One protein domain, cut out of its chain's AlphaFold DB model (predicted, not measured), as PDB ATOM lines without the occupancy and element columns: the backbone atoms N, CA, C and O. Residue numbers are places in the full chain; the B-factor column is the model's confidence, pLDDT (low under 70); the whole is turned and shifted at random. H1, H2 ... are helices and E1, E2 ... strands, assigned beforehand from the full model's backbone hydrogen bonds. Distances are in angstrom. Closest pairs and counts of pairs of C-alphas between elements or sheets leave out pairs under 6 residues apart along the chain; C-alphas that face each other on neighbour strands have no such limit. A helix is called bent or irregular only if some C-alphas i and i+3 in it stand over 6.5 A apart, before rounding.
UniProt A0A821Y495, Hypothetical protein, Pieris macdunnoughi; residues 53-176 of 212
ATOM      1  N   PRO A  53      84.386  82.784 116.660       90.31
ATOM      2  CA  PRO A  53      85.681  82.798 115.985       90.31
ATOM      3  C   PRO A  53      85.785  81.697 114.924       90.31
ATOM      4  O   PRO A  53      85.246  80.611 115.109       90.31
ATOM      5  N   GLN A  54      86.494  81.969 113.824       90.44
ATOM      6  CA  GLN A  54      86.777  80.981 112.766       90.44
ATOM      7  C   GLN A  54      85.534  80.368 112.091       90.44
ATOM      8  O   GLN A  54      85.595  79.284 111.518       90.44
ATOM      9  N   SER A  55      84.407  81.083 112.117       90.88
ATOM     10  CA  SER A  55      83.195  80.697 111.386       90.88
ATOM     11  C   SER A  55      83.382  80.684 109.861       90.88
ATOM     12  O   SER A  55      84.081  81.535 109.303       90.88
ATOM     13  N   VAL A  56      82.668  79.771 109.193       89.75
ATOM     14  CA  VAL A  56      82.463  79.761 107.735       89.75
ATOM     15  C   VAL A  56      81.074  80.320 107.443       89.75
ATOM     16  O   VAL A  56      80.076  79.782 107.921       89.75
ATOM     17  N   LEU A  57      80.989  81.399 106.667       91.00
ATOM     18  CA  LEU A  57      79.707  81.989 106.287       91.00
ATOM     19  C   LEU A  57      79.230  81.399 104.965       91.00
ATOM     20  O   LEU A  57      79.886  81.569 103.938       91.00
ATOM     21  N   VAL A  58      78.057  80.770 104.994       88.25
ATOM     22  CA  VAL A  58      77.348  80.312 103.795       88.25
ATOM     23  C   VAL A  58      76.460  81.444 103.285       88.25
ATOM     24  O   VAL A  58      75.613  81.948 104.023       88.25
ATOM     25  N   ILE A  59      76.675  81.880 102.043       87.25
ATOM     26  CA  ILE A  59      76.002  83.049 101.459       87.25
ATOM     27  C   ILE A  59      75.426  82.679 100.093       87.25
ATOM     28  O   ILE A  59      76.116  82.090  99.259       87.25
ATOM     29  N   ASP A  60      74.170  83.035  99.842       82.44
ATOM     30  CA  ASP A  60      73.539  82.862  98.539       82.44
ATOM     31  C   ASP A  60      74.096  83.846  97.496       82.44
ATOM     32  O   ASP A  60      74.796  84.823  97.784       82.44
ATOM     33  N   ASN A  61      73.806  83.588  96.223       80.38
ATOM     34  CA  ASN A  61      74.409  84.338  95.129       80.38
ATOM     35  C   ASN A  61      73.645  85.630  94.768       80.38
ATOM     36  O   ASN A  61      73.467  85.949  93.591       80.38
ATOM     37  N   ALA A  62      73.183  86.398  95.760       79.00
ATOM     38  CA  ALA A  62      72.503  87.662  95.492       79.00
ATOM     39  C   ALA A  62      73.489  88.747  95.015       79.00
ATOM     40  O   ALA A  62      74.614  88.880  95.510       79.00
ATOM     41  N   SER A  63      73.074  89.575  94.053       78.25
ATOM     42  CA  SER A  63      73.947  90.585  93.425       78.25
ATOM     43  C   SER A  63      74.560  91.569  94.432       78.25
ATOM     44  O   SER A  63      75.709  91.987  94.281       78.25
ATOM     45  N   TYR A  64      73.831  91.891  95.501       76.94
ATOM     46  CA  TYR A  64      74.272  92.805  96.551       76.94
ATOM     47  C   TYR A  64      75.254  92.181  97.561       76.94
ATOM     48  O   TYR A  64      75.989  92.931  98.207       76.94
ATOM     49  N   HIS A  65      75.350  90.849  97.656       76.56
ATOM     50  CA  HIS A  65      76.425  90.150  98.389       76.56
ATOM     51  C   HIS A  65      77.748  90.133  97.615       76.56
ATOM     52  O   HIS A  65      78.822  89.944  98.187       76.56
ATOM     53  N   ASN A  66      77.663  90.340  96.303       79.38
ATOM     54  CA  ASN A  66      78.741  90.184  95.337       79.38
ATOM     55  C   ASN A  66      79.304  91.535  94.863       79.38
ATOM     56  O   ASN A  66      79.728  91.686  93.711       79.38
ATOM     57  N   LYS A  67      79.316  92.555  95.737       79.81
ATOM     58  CA  LYS A  67      79.914  93.858  95.408       79.81
ATOM     59  C   LYS A  67      81.418  93.678  95.196       79.81
ATOM     60  O   LYS A  67      82.165  93.379  96.130       79.81
ATOM     61  N   LYS A  68      81.849  93.843  93.946       76.38
ATOM     62  CA  LYS A  68      83.254  93.720  93.540       76.38
ATOM     63  C   LYS A  68      84.068  94.885  94.076       76.38
ATOM     64  O   LYS A  68      83.604  96.026  94.084       76.38
ATOM     65  N   ASN A  69      85.305  94.602  94.461       62.50
ATOM     66  CA  ASN A  69      86.242  95.624  94.901       62.50
ATOM     67  C   ASN A  69      87.052  96.146  93.703       62.50
ATOM     68  O   ASN A  69      88.196  95.756  93.493       62.50
ATOM     69  N   THR A  70      86.443  96.977  92.852       58.25
ATOM     70  CA  THR A  70      87.111  97.468  91.633       58.25
ATOM     71  C   THR A  70      87.368  98.965  91.680       58.25
ATOM     72  O   THR A  70      86.432  99.762  91.713       58.25
ATOM     73  N   LYS A  71      88.646  99.357  91.581       60.62
ATOM     74  CA  LYS A  71      89.020 100.701  91.114       60.62
ATOM     75  C   LYS A  71      88.652 100.812  89.622       60.62
ATOM     76  O   LYS A  71      88.897  99.844  88.902       60.62
ATOM     77  N   PRO A  72      88.136 101.953  89.129       59.81
ATOM     78  CA  PRO A  72      87.671 102.090  87.741       59.81
ATOM     79  C   PRO A  72      88.705 101.653  86.693       59.81
ATOM     80  O   PRO A  72      88.391 100.888  85.792       59.81
ATOM     81  N   ILE A  73      89.970 102.033  86.887       56.38
ATOM     82  CA  ILE A  73      91.085 101.694  85.986       56.38
ATOM     83  C   ILE A  73      91.389 100.183  85.983       56.38
ATOM     84  O   ILE A  73      91.761  99.617  84.961       56.38
ATOM     85  N   LEU A  74      91.200  99.504  87.118       59.78
ATOM     86  CA  LEU A  74      91.426  98.061  87.239       59.78
ATOM     87  C   LEU A  74      90.295  97.242  86.606       59.78
ATOM     88  O   LEU A  74      90.545  96.134  86.143       59.78
ATOM     89  N   TYR A  75      89.068  97.772  86.567       60.28
ATOM     90  CA  TYR A  75      87.913  97.083  85.986       60.28
ATOM     91  C   TYR A  75      88.137  96.752  84.504       60.28
ATOM     92  O   TYR A  75      87.927  95.612  84.079       60.28
ATOM     93  N   ASP A  76      88.650  97.717  83.741       64.88
ATOM     94  CA  ASP A  76      88.937  97.549  82.312       64.88
ATOM     95  C   ASP A  76      90.089  96.570  82.055       64.88
ATOM     96  O   ASP A  76      90.087  95.848  81.056       64.88
ATOM     97  N   ILE A  77      91.056  96.505  82.974       64.38
ATOM     98  CA  ILE A  77      92.199  95.585  82.911       64.38
ATOM     99  C   ILE A  77      91.758  94.155  83.262       64.38
ATOM    100  O   ILE A  77      92.129  93.214  82.563       64.38
ATOM    101  N   ILE A  78      90.913  93.972  84.281       61.75
ATOM    102  CA  ILE A  78      90.388  92.662  84.707       61.75
ATOM    103  C   ILE A  78      89.466  92.059  83.641       61.75
ATOM    104  O   ILE A  78      89.544  90.863  83.364       61.75
ATOM    105  N   LYS A  79      88.624  92.875  82.988       62.59
ATOM    106  CA  LYS A  79      87.756  92.414  81.890       62.59
ATOM    107  C   LYS A  79      88.561  91.828  80.722       62.59
ATOM    108  O   LYS A  79      88.069  90.939  80.035       62.59
ATOM    109  N   LYS A  80      89.795  92.304  80.527       67.50
ATOM    110  CA  LYS A  80      90.710  91.862  79.469       67.50
ATOM    111  C   LYS A  80      91.577  90.649  79.847       67.50
ATOM    112  O   LYS A  80      92.144  90.053  78.945       67.50
ATOM    113  N   ASN A  81      91.679  90.279  81.131       64.44
ATOM    114  CA  ASN A  81      92.673  89.310  81.631       64.44
ATOM    115  C   ASN A  81      92.086  88.169  82.491       64.44
ATOM    116  O   ASN A  81      92.798  87.597  83.307       64.44
ATOM    117  N   LYS A  82      90.795  87.837  82.361       63.84
ATOM    118  CA  LYS A  82      90.146  86.798  83.187       63.84
ATOM    119  C   LYS A  82      90.774  85.411  82.938       63.84
ATOM    120  O   LYS A  82      90.502  84.803  81.905       63.84
ATOM    121  N   PRO A  83      91.546  84.897  83.908       54.03
ATOM    122  CA  PRO A  83      91.017  83.821  84.741       54.03
ATOM    123  C   PRO A  83      91.287  84.011  86.248       54.03
ATOM    124  O   PRO A  83      92.269  84.611  86.664       54.03
ATOM    125  N   ASN A  84      90.372  83.455  87.049       56.31
ATOM    126  CA  ASN A  84      90.538  83.008  88.439       56.31
ATOM    127  C   ASN A  84      91.011  84.026  89.490       56.31
ATOM    128  O   ASN A  84      92.089  83.900  90.049       56.31
ATOM    129  N   HIS A  85      90.162  85.007  89.795       54.56
ATOM    130  CA  HIS A  85      89.681  85.290  91.159       54.56
ATOM    131  C   HIS A  85      88.820  86.553  91.088       54.56
ATOM    132  O   HIS A  85      89.310  87.661  90.871       54.56
ATOM    133  N   VAL A  86      87.503  86.394  91.213       64.62
ATOM    134  CA  VAL A  86      86.639  87.548  91.463       64.62
ATOM    135  C   VAL A  86      86.700  87.805  92.958       64.62
ATOM    136  O   VAL A  86      86.230  86.992  93.740       64.62
ATOM    137  N   GLU A  87      87.313  88.918  93.338       71.56
ATOM    138  CA  GLU A  87      87.462  89.308  94.734       71.56
ATOM    139  C   GLU A  87      86.278  90.189  95.166       71.56
ATOM    140  O   GLU A  87      86.008  91.245  94.569       71.56
ATOM    141  N   PHE A  88      85.550  89.759  96.197       82.50
ATOM    142  CA  PHE A  88      84.401  90.490  96.724       82.50
ATOM    143  C   PHE A  88      84.772  91.286  97.977       82.50
ATOM    144  O   PHE A  88      85.596  90.878  98.791       82.50
ATOM    145  N   VAL A  89      84.147  92.456  98.144       83.12
ATOM    146  CA  VAL A  89      84.380  93.327  99.312       83.12
ATOM    147  C   VAL A  89      84.051  92.600 100.619       83.12
ATOM    148  O   VAL A  89      84.741  92.793 101.617       83.12
ATOM    149  N   LEU A  90      83.002  91.776 100.601       85.56
ATOM    150  CA  LEU A  90      82.546  91.017 101.758       85.56
ATOM    151  C   LEU A  90      83.589  89.999 102.229       85.56
ATOM    152  O   LEU A  90      83.867  89.935 103.422       85.56
ATOM    153  N   ASP A  91      84.194  89.279 101.291       86.75
ATOM    154  CA  ASP A  91      85.184  88.242 101.567       86.75
ATOM    155  C   ASP A  91      86.378  88.848 102.322       86.75
ATOM    156  O   ASP A  91      86.724  88.372 103.395       86.75
ATOM    157  N   LYS A  92      86.882  90.019 101.894       87.19
ATOM    158  CA  LYS A  92      87.947  90.743 102.623       87.19
ATOM    159  C   LYS A  92      87.574  91.145 104.040       87.19
ATOM    160  O   LYS A  92      88.418  91.144 104.933       87.19
ATOM    161  N   ILE A  93      86.335  91.600 104.225       86.50
ATOM    162  CA  ILE A  93      85.848  92.045 105.533       86.50
ATOM    163  C   ILE A  93      85.826  90.858 106.502       86.50
ATOM    164  O   ILE A  93      86.213  91.017 107.655       86.50
ATOM    165  N   LEU A  94      85.398  89.689 106.026       88.44
ATOM    166  CA  LEU A  94      85.284  88.467 106.817       88.44
ATOM    167  C   LEU A  94      86.654  87.817 107.059       88.44
ATOM    168  O   LEU A  94      86.983  87.514 108.204       88.44
ATOM    169  N   GLU A  95      87.492  87.713 106.028       88.88
ATOM    170  CA  GLU A  95      88.868  87.206 106.130       88.88
ATOM    171  C   GLU A  95      89.712  88.048 107.089       88.88
ATOM    172  O   GLU A  95      90.436  87.508 107.925       88.88
ATOM    173  N   GLY A  96      89.558  89.375 107.049       86.56
ATOM    174  CA  GLY A  96      90.211  90.289 107.987       86.56
ATOM    175  C   GLY A  96      89.786  90.105 109.450       86.56
ATOM    176  O   GLY A  96      90.398  90.702 110.332       86.56
ATOM    177  N   GLN A  97      88.747  89.312 109.722       89.50
ATOM    178  CA  GLN A  97      88.288  88.923 111.061       89.50
ATOM    179  C   GLN A  97      88.493  87.420 111.334       89.50
ATOM    180  O   GLN A  97      88.035  86.906 112.349       89.50
ATOM    181  N   GLY A  98      89.210  86.710 110.454       89.19
ATOM    182  CA  GLY A  98      89.498  85.284 110.599       89.19
ATOM    183  C   GLY A  98      88.346  84.361 110.197       89.19
ATOM    184  O   GLY A  98      88.325  83.213 110.634       89.19
ATOM    185  N   HIS A  99      87.397  84.839 109.389       91.75
ATOM    186  CA  HIS A  99      86.283  84.051 108.856       91.75
ATOM    187  C   HIS A  99      86.470  83.755 107.367       91.75
ATOM    188  O   HIS A  99      87.083  84.540 106.645       91.75
ATOM    189  N   SER A 100      85.897  82.653 106.891       88.25
ATOM    190  CA  SER A 100      85.873  82.306 105.464       88.25
ATOM    191  C   SER A 100      84.453  82.362 104.894       88.25
ATOM    192  O   SER A 100      83.468  82.407 105.634       88.25
ATOM    193  N   VAL A 101      84.344  82.397 103.564       87.31
ATOM    194  CA  VAL A 101      83.068  82.498 102.844       87.31
ATOM    195  C   VAL A 101      82.894  81.304 101.917       87.31
ATOM    196  O   VAL A 101      83.763  81.020 101.096       87.31
ATOM    197  N   LEU A 102      81.734  80.659 102.004       87.06
ATOM    198  CA  LEU A 102      81.251  79.669 101.052       87.06
ATOM    199  C   LEU A 102      80.042  80.253 100.313       87.06
ATOM    200  O   LEU A 102      79.022  80.567 100.924       87.06
ATOM    201  N   ARG A 103      80.149  80.428  98.992       85.31
ATOM    202  CA  ARG A 103      79.040  80.931  98.167       85.31
ATOM    203  C   ARG A 103      78.272  79.774  97.558       85.31
ATOM    204  O   ARG A 103      78.865  78.929  96.895       85.31
ATOM    205  N   LEU A 104      76.959  79.774  97.752       83.69
ATOM    206  CA  LEU A 104      76.089  78.771  97.154       83.69
ATOM    207  C   LEU A 104      75.946  78.999  95.643       83.69
ATOM    208  O   LEU A 104      75.972  80.151  95.183       83.69
ATOM    209  N   PRO A 105      75.749  77.924  94.861       79.75
ATOM    210  CA  PRO A 105      75.392  78.044  93.458       79.75
ATOM    211  C   PRO A 105      74.114  78.891  93.273       79.75
ATOM    212  O   PRO A 105      73.198  78.842  94.102       79.75
ATOM    213  N   PRO A 106      74.023  79.710  92.211       75.62
ATOM    214  CA  PRO A 106      72.817  80.490  91.939       75.62
ATOM    215  C   PRO A 106      71.603  79.584  91.692       75.62
ATOM    216  O   PRO A 106      71.731  78.569  91.025       75.62
ATOM    217  N   TYR A 107      70.426  80.009  92.166       76.12
ATOM    218  CA  TYR A 107      69.140  79.297  92.034       76.12
ATOM    219  C   TYR A 107      68.987  78.006  92.854       76.12
ATOM    220  O   TYR A 107      68.097  77.216  92.558       76.12
ATOM    221  N   HIS A 108      69.774  77.843  93.921       81.12
ATOM    222  CA  HIS A 108      69.697  76.692  94.832       81.12
ATOM    223  C   HIS A 108      69.311  77.091  96.271       81.12
ATOM    224  O   HIS A 108      70.127  76.978  97.192       81.12
ATOM    225  N   PRO A 109      68.095  77.629  96.504       83.88
ATOM    226  CA  PRO A 109      67.653  78.041  97.838       83.88
ATOM    227  C   PRO A 109      67.544  76.873  98.832       83.88
ATOM    228  O   PRO A 109      67.643  77.095 100.032       83.88
ATOM    229  N   GLU A 110      67.387  75.634  98.363       83.88
ATOM    230  CA  GLU A 110      67.368  74.416  99.183       83.88
ATOM    231  C   GLU A 110      68.707  74.121  99.876       83.88
ATOM    232  O   GLU A 110      68.732  73.465 100.918       83.88
ATOM    233  N   LEU A 111      69.808  74.652  99.332       86.19
ATOM    234  CA  LEU A 111      71.133  74.609  99.955       86.19
ATOM    235  C   LEU A 111      71.337  75.745 100.966       86.19
ATOM    236  O   LEU A 111      72.302  75.738 101.729       86.19
ATOM    237  N   ASN A 112      70.434  76.729 100.994       88.31
ATOM    238  CA  ASN A 112      70.494  77.842 101.924       88.31
ATOM    239  C   ASN A 112      69.660  77.544 103.174       88.31
ATOM    240  O   ASN A 112      68.439  77.708 103.197       88.31
ATOM    241  N   LEU A 113      70.341  77.153 104.249       89.12
ATOM    242  CA  LEU A 113      69.721  76.782 105.522       89.12
ATOM    243  C   LEU A 113      68.733  77.833 106.052       89.12
ATOM    244  O   LEU A 113      67.662  77.492 106.560       89.12
ATOM    245  N   ILE A 114      69.069  79.117 105.917       90.00
ATOM    246  CA  ILE A 114      68.224  80.192 106.437       90.00
ATOM    247  C   ILE A 114      66.936  80.368 105.619       90.00
ATOM    248  O   ILE A 114      65.905  80.733 106.175       90.00
ATOM    249  N   GLU A 115      66.946  80.034 104.325       90.06
ATOM    250  CA  GLU A 115      65.749  80.096 103.476       90.06
ATOM    251  C   GLU A 115      64.734  79.011 103.845       90.06
ATOM    252  O   GLU A 115      63.525  79.266 103.866       90.06
ATOM    253  N   LEU A 116      65.209  77.819 104.220       90.06
ATOM    254  CA  LEU A 116      64.351  76.751 104.737       90.06
ATOM    255  C   LEU A 116      63.694  77.155 106.065       90.06
ATOM    256  O   LEU A 116      62.482  76.996 106.228       90.06
ATOM    257  N   LEU A 117      64.457  77.764 106.980       92.56
ATOM    258  CA  LEU A 117      63.897  78.357 108.201       92.56
ATOM    259  C   LEU A 117      62.880  79.452 107.880       92.56
ATOM    260  O   LEU A 117      61.849  79.557 108.547       92.56
ATOM    261  N   TRP A 118      63.138  80.270 106.854       92.56
ATOM    262  CA  TRP A 118      62.225  81.348 106.482       92.56
ATOM    263  C   TRP A 118      60.915  80.769 105.981       92.56
ATOM    264  O   TRP A 118      59.869  81.337 106.279       92.56
ATOM    265  N   GLY A 119      60.948  79.652 105.249       90.75
ATOM    266  CA  GLY A 119      59.760  78.890 104.867       90.75
ATOM    267  C   GLY A 119      58.878  78.565 106.072       90.75
ATOM    268  O   GLY A 119      57.711  78.958 106.098       90.75
ATOM    269  N   ILE A 120      59.470  77.969 107.111       90.88
ATOM    270  CA  ILE A 120      58.772  77.591 108.349       90.88
ATOM    271  C   ILE A 120      58.156  78.816 109.034       90.88
ATOM    272  O   ILE A 120      56.959  78.841 109.326       90.88
ATOM    273  N   ILE A 121      58.956  79.861 109.272       92.69
ATOM    274  CA  ILE A 121      58.484  81.063 109.972       92.69
ATOM    275  C   ILE A 121      57.386  81.756 109.157       92.69
ATOM    276  O   ILE A 121      56.360  82.144 109.714       92.69
ATOM    277  N   LYS A 122      57.549  81.878 107.833       89.94
ATOM    278  CA  LYS A 122      56.528  82.460 106.946       89.94
ATOM    279  C   LYS A 122      55.222  81.668 107.009       89.94
ATOM    280  O   LYS A 122      54.170  82.301 107.077       89.94
ATOM    281  N   GLY A 123      55.278  80.335 107.033       91.19
ATOM    282  CA  GLY A 123      54.105  79.472 107.196       91.19
ATOM    283  C   GLY A 123      53.366  79.736 108.511       91.19
ATOM    284  O   GLY A 123      52.169  80.032 108.500       91.19
ATOM    285  N   LYS A 124      54.094  79.746 109.639       91.00
ATOM    286  CA  LYS A 124      53.527  80.038 110.970       91.00
ATOM    287  C   LYS A 124      52.962  81.457 111.089       91.00
ATOM    288  O   LYS A 124      51.912  81.660 111.695       91.00
ATOM    289  N   VAL A 125      53.639  82.450 110.511       90.50
ATOM    290  CA  VAL A 125      53.149  83.835 110.482       90.50
ATOM    291  C   VAL A 125      51.889  83.923 109.625       90.50
ATOM    292  O   VAL A 125      50.923  84.550 110.047       90.50
ATOM    293  N   ALA A 126      51.862  83.291 108.449       88.12
ATOM    294  CA  ALA A 126      50.713  83.321 107.547       88.12
ATOM    295  C   ALA A 126      49.457  82.693 108.170       88.12
ATOM    296  O   ALA A 126      48.375  83.257 108.013       88.12
ATOM    297  N   SER A 127      49.591  81.595 108.924       87.88
ATOM    298  CA  SER A 127      48.458  80.948 109.601       87.88
ATOM    299  C   SER A 127      47.878  81.778 110.756       87.88
ATOM    300  O   SER A 127      46.690  81.675 111.051       87.88
ATOM    301  N   GLN A 128      48.689  82.638 111.381       85.06
ATOM    302  CA  GLN A 128      48.285  83.497 112.505       85.06
ATOM    303  C   GLN A 128      47.943  84.935 112.092       85.06
ATOM    304  O   GLN A 128      47.416  85.714 112.892       85.06
ATOM    305  N   ASN A 129      48.255  85.327 110.856       82.62
ATOM    306  CA  ASN A 129      48.118  86.704 110.410       82.62
ATOM    307  C   ASN A 129      46.659  87.071 110.099       82.62
ATOM    308  O   ASN A 129      46.241  87.139 108.947       82.62
ATOM    309  N   ALA A 130      45.893  87.385 111.143       70.75
ATOM    310  CA  ALA A 130      44.518  87.867 111.022       70.75
ATOM    311  C   ALA A 130      44.416  89.366 110.662       70.75
ATOM    312  O   ALA A 130      43.348  89.847 110.286       70.75
ATOM    313  N   LYS A 131      45.507  90.137 110.805       70.69
ATOM    314  CA  LYS A 131      45.529  91.598 110.615       70.69
ATOM    315  C   LYS A 131      46.612  91.985 109.610       70.69
ATOM    316  O   LYS A 131      47.793  91.893 109.918       70.69
ATOM    317  N   PHE A 132      46.225  92.528 108.456       71.44
ATOM    318  CA  PHE A 132      47.127  92.953 107.367       71.44
ATOM    319  C   PHE A 132      47.939  94.235 107.675       71.44
ATOM    320  O   PHE A 132      47.963  95.194 106.906       71.44
ATOM    321  N   ASN A 133      48.608  94.263 108.826       83.94
ATOM    322  CA  ASN A 133      49.392  95.369 109.369       83.94
ATOM    323  C   ASN A 133      50.863  94.942 109.507       83.94
ATOM    324  O   ASN A 133      51.161  93.888 110.057       83.94
ATOM    325  N   ILE A 134      51.790  95.798 109.073       84.06
ATOM    326  CA  ILE A 134      53.231  95.521 109.103       84.06
ATOM    327  C   ILE A 134      53.801  95.318 110.516       84.06
ATOM    328  O   ILE A 134      54.687  94.489 110.679       84.06
ATOM    329  N   LYS A 135      53.271  96.018 111.527       86.69
ATOM    330  CA  LYS A 135      53.663  95.841 112.934       86.69
ATOM    331  C   LYS A 135      53.236  94.474 113.458       86.69
ATOM    332  O   LYS A 135      54.032  93.793 114.079       86.69
ATOM    333  N   ASN A 136      52.015  94.047 113.123       88.81
ATOM    334  CA  ASN A 136      51.516  92.718 113.478       88.81
ATOM    335  C   ASN A 136      52.382  91.618 112.849       88.81
ATOM    336  O   ASN A 136      52.737  90.654 113.511       88.81
ATOM    337  N   VAL A 137      52.763  91.786 111.578       89.19
ATOM    338  CA  VAL A 137      53.663  90.846 110.893       89.19
ATOM    339  C   VAL A 137      55.049  90.820 111.541       89.19
ATOM    340  O   VAL A 137      55.612  89.743 111.691       89.19
ATOM    341  N   GLU A 138      55.597  91.970 111.939       90.88
ATOM    342  CA  GLU A 138      56.878  92.030 112.654       90.88
ATOM    343  C   GLU A 138      56.812  91.340 114.026       90.88
ATOM    344  O   GLU A 138      57.694  90.546 114.344       90.88
ATOM    345  N   GLU A 139      55.770  91.599 114.819       91.62
ATOM    346  CA  GLU A 139      55.561  90.969 116.130       91.62
ATOM    347  C   GLU A 139      55.406  89.449 116.009       91.62
ATOM    348  O   GLU A 139      56.077  88.702 116.722       91.62
ATOM    349  N   LEU A 140      54.584  88.985 115.061       92.19
ATOM    350  CA  LEU A 140      54.427  87.559 114.774       92.19
ATOM    351  C   LEU A 140      55.747  86.941 114.317       92.19
ATOM    352  O   LEU A 140      56.109  85.874 114.797       92.19
ATOM    353  N   PHE A 141      56.491  87.607 113.433       92.94
ATOM    354  CA  PHE A 141      57.779  87.088 112.985       92.94
ATOM    355  C   PHE A 141      58.753  86.911 114.151       92.94
ATOM    356  O   PHE A 141      59.380  85.864 114.252       92.94
ATOM    357  N   ARG A 142      58.874  87.905 115.043       93.25
ATOM    358  CA  ARG A 142      59.760  87.818 116.217       93.25
ATOM    359  C   ARG A 142      59.367  86.659 117.125       93.25
ATOM    360  O   ARG A 142      60.210  85.828 117.436       93.25
ATOM    361  N   LYS A 143      58.078  86.567 117.457       93.62
ATOM    362  CA  LYS A 143      57.524  85.475 118.261       93.62
ATOM    363  C   LYS A 143      57.832  84.108 117.643       93.62
ATOM    364  O   LYS A 143      58.243  83.193 118.347       93.62
ATOM    365  N   GLU A 144      57.636  83.956 116.335       93.12
ATOM    366  CA  GLU A 144      57.866  82.677 115.663       93.12
ATOM    367  C   GLU A 144      59.346  82.361 115.436       93.12
ATOM    368  O   GLU A 144      59.711  81.191 115.432       93.12
ATOM    369  N   ALA A 145      60.211  83.366 115.293       91.94
ATOM    370  CA  ALA A 145      61.657  83.166 115.269       91.94
ATOM    371  C   ALA A 145      62.180  82.684 116.634       91.94
ATOM    372  O   ALA A 145      63.023  81.793 116.687       91.94
ATOM    373  N   GLU A 146      61.644  83.225 117.732       91.56
ATOM    374  CA  GLU A 146      61.949  82.789 119.103       91.56
ATOM    375  C   GLU A 146      61.378  81.397 119.425       91.56
ATOM    376  O   GLU A 146      61.915  80.697 120.280       91.56
ATOM    377  N   SER A 147      60.315  80.969 118.731       92.25
ATOM    378  CA  SER A 147      59.706  79.644 118.914       92.25
ATOM    379  C   SER A 147      60.465  78.511 118.214       92.25
ATOM    380  O   SER A 147      60.126  77.341 118.411       92.25
ATOM    381  N   ILE A 148      61.481  78.818 117.397       91.44
ATOM    382  CA  ILE A 148      62.282  77.798 116.711       91.44
ATOM    383  C   ILE A 148      63.181  77.075 117.719       91.44
ATOM    384  O   ILE A 148      64.059  77.668 118.342       91.44
ATOM    385  N   THR A 149      62.988  75.763 117.841       91.31
ATOM    386  CA  THR A 149      63.762  74.910 118.749       91.31
ATOM    387  C   THR A 149      65.023  74.354 118.084       91.31
ATOM    388  O   THR A 149      65.131  74.295 116.857       91.31
ATOM    389  N   LEU A 150      65.971  73.859 118.889       90.25
ATOM    390  CA  LEU A 150      67.165  73.159 118.390       90.25
ATOM    391  C   LEU A 150      66.825  71.937 117.523       90.25
ATOM    392  O   LEU A 150      67.532  71.655 116.557       90.25
ATOM    393  N   ASN A 151      65.724  71.242 117.823       90.94
ATOM    394  CA  ASN A 151      65.256  70.119 117.009       90.94
ATOM    395  C   ASN A 151      64.848  70.589 115.609       90.94
ATOM    396  O   ASN A 151      65.205  69.951 114.622       90.94
ATOM    397  N   MET A 152      64.170  71.737 115.508       90.12
ATOM    398  CA  MET A 152      63.818  72.334 114.219       90.12
ATOM    399  C   MET A 152      65.068  72.761 113.437       90.12
ATOM    400  O   MET A 152      65.170  72.452 112.252       90.12
ATOM    401  N   PHE A 153      66.047  73.403 114.088       90.31
ATOM    402  CA  PHE A 153      67.339  73.725 113.460       90.31
ATOM    403  C   PHE A 153      68.050  72.470 112.944       90.31
ATOM    404  O   PHE A 153      68.496  72.440 111.799       90.31
ATOM    405  N   SER A 154      68.092  71.413 113.756       90.56
ATOM    406  CA  SER A 154      68.712  70.133 113.398       90.56
ATOM    407  C   SER A 154      68.002  69.459 112.222       90.56
ATOM    408  O   SER A 154      68.653  68.908 111.333       90.56
ATOM    409  N   ALA A 155      66.669  69.523 112.177       90.88
ATOM    410  CA  ALA A 155      65.876  68.989 111.075       90.88
ATOM    411  C   ALA A 155      66.151  69.738 109.763       90.88
ATOM    412  O   ALA A 155      66.371  69.104 108.729       90.88
ATOM    413  N   VAL A 156      66.198  71.074 109.812       91.06
ATOM    414  CA  VAL A 156      66.549  71.901 108.652       91.06
ATOM    415  C   VAL A 156      67.975  71.603 108.188       91.06
ATOM    416  O   VAL A 156      68.183  71.358 107.004       91.06
ATOM    417  N   TRP A 157      68.938  71.546 109.114       89.88
ATOM    418  CA  TRP A 157      70.330  71.208 108.815       89.88
ATOM    419  C   TRP A 157      70.452  69.861 108.099       89.88
ATOM    420  O   TRP A 157      71.091  69.758 107.051       89.88
ATOM    421  N   ARG A 158      69.787  68.825 108.624       90.69
ATOM    422  CA  ARG A 158      69.766  67.497 108.002       90.69
ATOM    423  C   ARG A 158      69.198  67.551 106.585       90.69
ATOM    424  O   ARG A 158      69.800  66.977 105.686       90.69
ATOM    425  N   LYS A 159      68.098  68.276 106.369       89.12
ATOM    426  CA  LYS A 159      67.493  68.423 105.040       89.12
ATOM    427  C   LYS A 159      68.422  69.140 104.055       89.12
ATOM    428  O   LYS A 159      68.539  68.707 102.913       89.12
ATOM    429  N   THR A 160      69.110  70.197 104.489       88.56
ATOM    430  CA  THR A 160      70.124  70.875 103.665       88.56
ATOM    431  C   THR A 160      71.237  69.908 103.258       88.56
ATOM    432  O   THR A 160      71.578  69.852 102.078       88.56
ATOM    433  N   ARG A 161      71.738  69.078 104.186       89.00
ATOM    434  CA  ARG A 161      72.737  68.045 103.859       89.00
ATOM    435  C   ARG A 161      72.212  66.977 102.906       89.00
ATOM    436  O   ARG A 161      72.920  66.582 101.995       89.00
ATOM    437  N   GLU A 162      70.966  66.539 103.057       90.69
ATOM    438  CA  GLU A 162      70.358  65.587 102.116       90.69
ATOM    439  C   GLU A 162      70.255  66.164 100.697       90.69
ATOM    440  O   GLU A 162      70.402  65.434  99.718       90.69
ATOM    441  N   HIS A 163      69.991  67.467 100.559       87.00
ATOM    442  CA  HIS A 163      70.050  68.138  99.261       87.00
ATOM    443  C   HIS A 163      71.483  68.184  98.726       87.00
ATOM    444  O   HIS A 163      71.700  67.806  97.577       87.00
ATOM    445  N   GLU A 164      72.454  68.574  99.552       86.44
ATOM    446  CA  GLU A 164      73.878  68.589  99.194       86.44
ATOM    447  C   GLU A 164      74.363  67.214  98.706       86.44
ATOM    448  O   GLU A 164      74.909  67.100  97.611       86.44
ATOM    449  N   GLU A 165      74.080  66.146  99.454       86.56
ATOM    450  CA  GLU A 165      74.446  64.772  99.096       86.56
ATOM    451  C   GLU A 165      73.843  64.342  97.751       86.56
ATOM    452  O   GLU A 165      74.511  63.679  96.956       86.56
ATOM    453  N   LYS A 166      72.599  64.745  97.456       86.25
ATOM    454  CA  LYS A 166      71.977  64.492  96.147       86.25
ATOM    455  C   LYS A 166      72.743  65.188  95.026       86.25
ATOM    456  O   LYS A 166      72.965  64.564  93.992       86.25
ATOM    457  N   TYR A 167      73.168  66.437  95.218       81.62
ATOM    458  CA  TYR A 167      73.969  67.149  94.219       81.62
ATOM    459  C   TYR A 167      75.334  66.491  94.008       81.62
ATOM    460  O   TYR A 167      75.702  66.232  92.865       81.62
ATOM    461  N   VAL A 168      76.023  66.114  95.086       80.31
ATOM    462  CA  VAL A 168      77.319  65.417  95.012       80.31
ATOM    463  C   VAL A 168      77.197  64.078  94.274       80.31
ATOM    464  O   VAL A 168      78.050  63.721  93.471       80.31
ATOM    465  N   GLN A 169      76.113  63.324  94.474       77.31
ATOM    466  CA  GLN A 169      75.887  62.063  93.749       77.31
ATOM    467  C   GLN A 169      75.555  62.254  92.262       77.31
ATOM    468  O   GLN A 169      75.722  61.327  91.459       77.31
ATOM    469  N   LEU A 170      75.030  63.423  91.892       71.06
ATOM    470  CA  LEU A 170      74.725  63.779  90.510       71.06
ATOM    471  C   LEU A 170      75.950  64.336  89.781       71.06
ATOM    472  O   LEU A 170      76.035  64.147  88.570       71.06
ATOM    473  N   GLU A 171      76.905  64.940  90.490       68.44
ATOM    474  CA  GLU A 171      78.099  65.582  89.922       68.44
ATOM    475  C   GLU A 171      78.896  64.649  88.983       68.44
ATOM    476  O   GLU A 171      79.016  64.994  87.807       68.44
ATOM    477  N   PRO A 172      79.269  63.401  89.346       62.84
ATOM    478  CA  PRO A 172      79.962  62.504  88.415       62.84
ATOM    479  C   PRO A 172      79.135  62.146  87.176       62.84
ATOM    480  O   PRO A 172      79.681  61.811  86.129       62.84
ATOM    481  N   LYS A 173      77.801  62.141  87.279       60.06
ATOM    482  CA  LYS A 173      76.911  61.802  86.155       60.06
ATOM    483  C   LYS A 173      76.747  62.983  85.208       60.06
ATOM    484  O   LYS A 173      76.666  62.767  84.002       60.06
ATOM    485  N   VAL A 174      76.692  64.196  85.757       57.50
ATOM    486  CA  VAL A 174      76.666  65.441  84.991       57.50
ATOM    487  C   VAL A 174      78.003  65.634  84.298       57.50
ATOM    488  O   VAL A 174      77.977  65.808  83.091       57.50
ATOM    489  N   ASP A 175      79.131  65.471  84.990       57.59
ATOM    490  CA  ASP A 175      80.468  65.600  84.398       57.59
ATOM    491  C   ASP A 175      80.677  64.607  83.247       57.59
ATOM    492  O   ASP A 175      81.027  64.995  82.135       57.59
ATOM    493  N   ASN A 176      80.328  63.330  83.456       56.84
ATOM    494  CA  ASN A 176      80.378  62.317  82.396       56.84
ATOM    495  C   ASN A 176      79.460  62.652  81.201       56.84
ATOM    496  O   ASN A 176      79.748  62.271  80.065       56.84
TER     497      ASN A 176
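What this domain is: This is residues 53 to 176 of the 212 residues of the protein "Hypothetical protein" of Pieris macdunnoughi (UniProt A0A821Y495). A loose, open model: a small two-stranded sheet, E1 and E2, with the short helix H2 packed on E2, lies between a thin loop region around H1 at one end and a corner of two helices, H3 and H4, at the other, while the long helix H5 runs from the H3 and H4 end back past the sheet, apart from both strands. H3 leads away from the sheet, H4 folds back over the last part of H3, and the long H5 passes the first part of H3 and ends in a free tail, residues 168 to 176; residues 71 to 77 and 79 to 85 stick out at the H1 end. The printed part has 124 residues with five named helices and two named strands, in the order E1 H1 H2 E2 H3 H4 H5; the sheet, E1 beside E2, is parallel and the class is mostly helix. The whole is loose, with a radius of gyration of the C-alphas of 19.3 A and spans of 56 by 40 by 31 A.

Where its parts are: Strand E1 is residues 56 to 59, with C-alpha 56 at (82.463, 79.761, 107.735), and strand E2 is residues 100 to 103. Helix H2 is residues 89 to 95 and helix H1 residues 72 to 80. H3, residues 113 to 128, is 23.5 A long and begins with C-alpha 113 at (69.721, 76.782, 105.522). H4, residues 134 to 146, is 18.4 A long. H5, residues 150 to 176, is 39.8 A long and ends with C-alpha 176 at (80.378, 62.317, 82.396). H5 has a kink of 26 degrees near residue 170 and is irregular, but only just: C-alphas 169 and 172 are 6.7 A apart.

How they stand to each other: E1 and E2 are parallel neighbours at 27 degrees, with N 57 and O 100 at 2.9 A and N 102 and O 57 at 2.8 A, within hydrogen-bond range. E1, H1, H2 and E2 form a strand-helix-strand unit, two parallel neighbour strands with helices between them, and its crossover is right-handed. The closest C-alphas of H2 and E2 are those of Asp 91 and Val 101, 6.3 A apart. H3 touches H4 with its residues 121 to 128 alone, at a steep tilt of 57 degrees, opposite ways; the closest C-alphas are those of Val 125 and Leu 140, 5.8 A. Residues 113 to 117 of H3 touch residues 153 to 160 of H5, at a steep tilt of 49 degrees, opposite ways; the closest C-alphas are those of Leu 113 and Thr 160, 6.2 A. Among the pairs that are apart are H1 and H2, E2 and H5, and H4 and H5. Every O i to N i+4 pair is within hydrogen-bond range in H2, H3 and H4; H5 has 21 of 23, and H1 has 2 of 5, beside 4 of 6 O i to N i+3 pairs.

The domain as a whole: The two C-alphas farthest apart, those of Asn 81 and Ala 130, are 56.4 A apart. The printed part has no cut. The link from E1 to H1, 12 residues, is long. Mean pLDDT of the printed part is 81.5, and residues 69 to 86 and 171 to 176 are under 70.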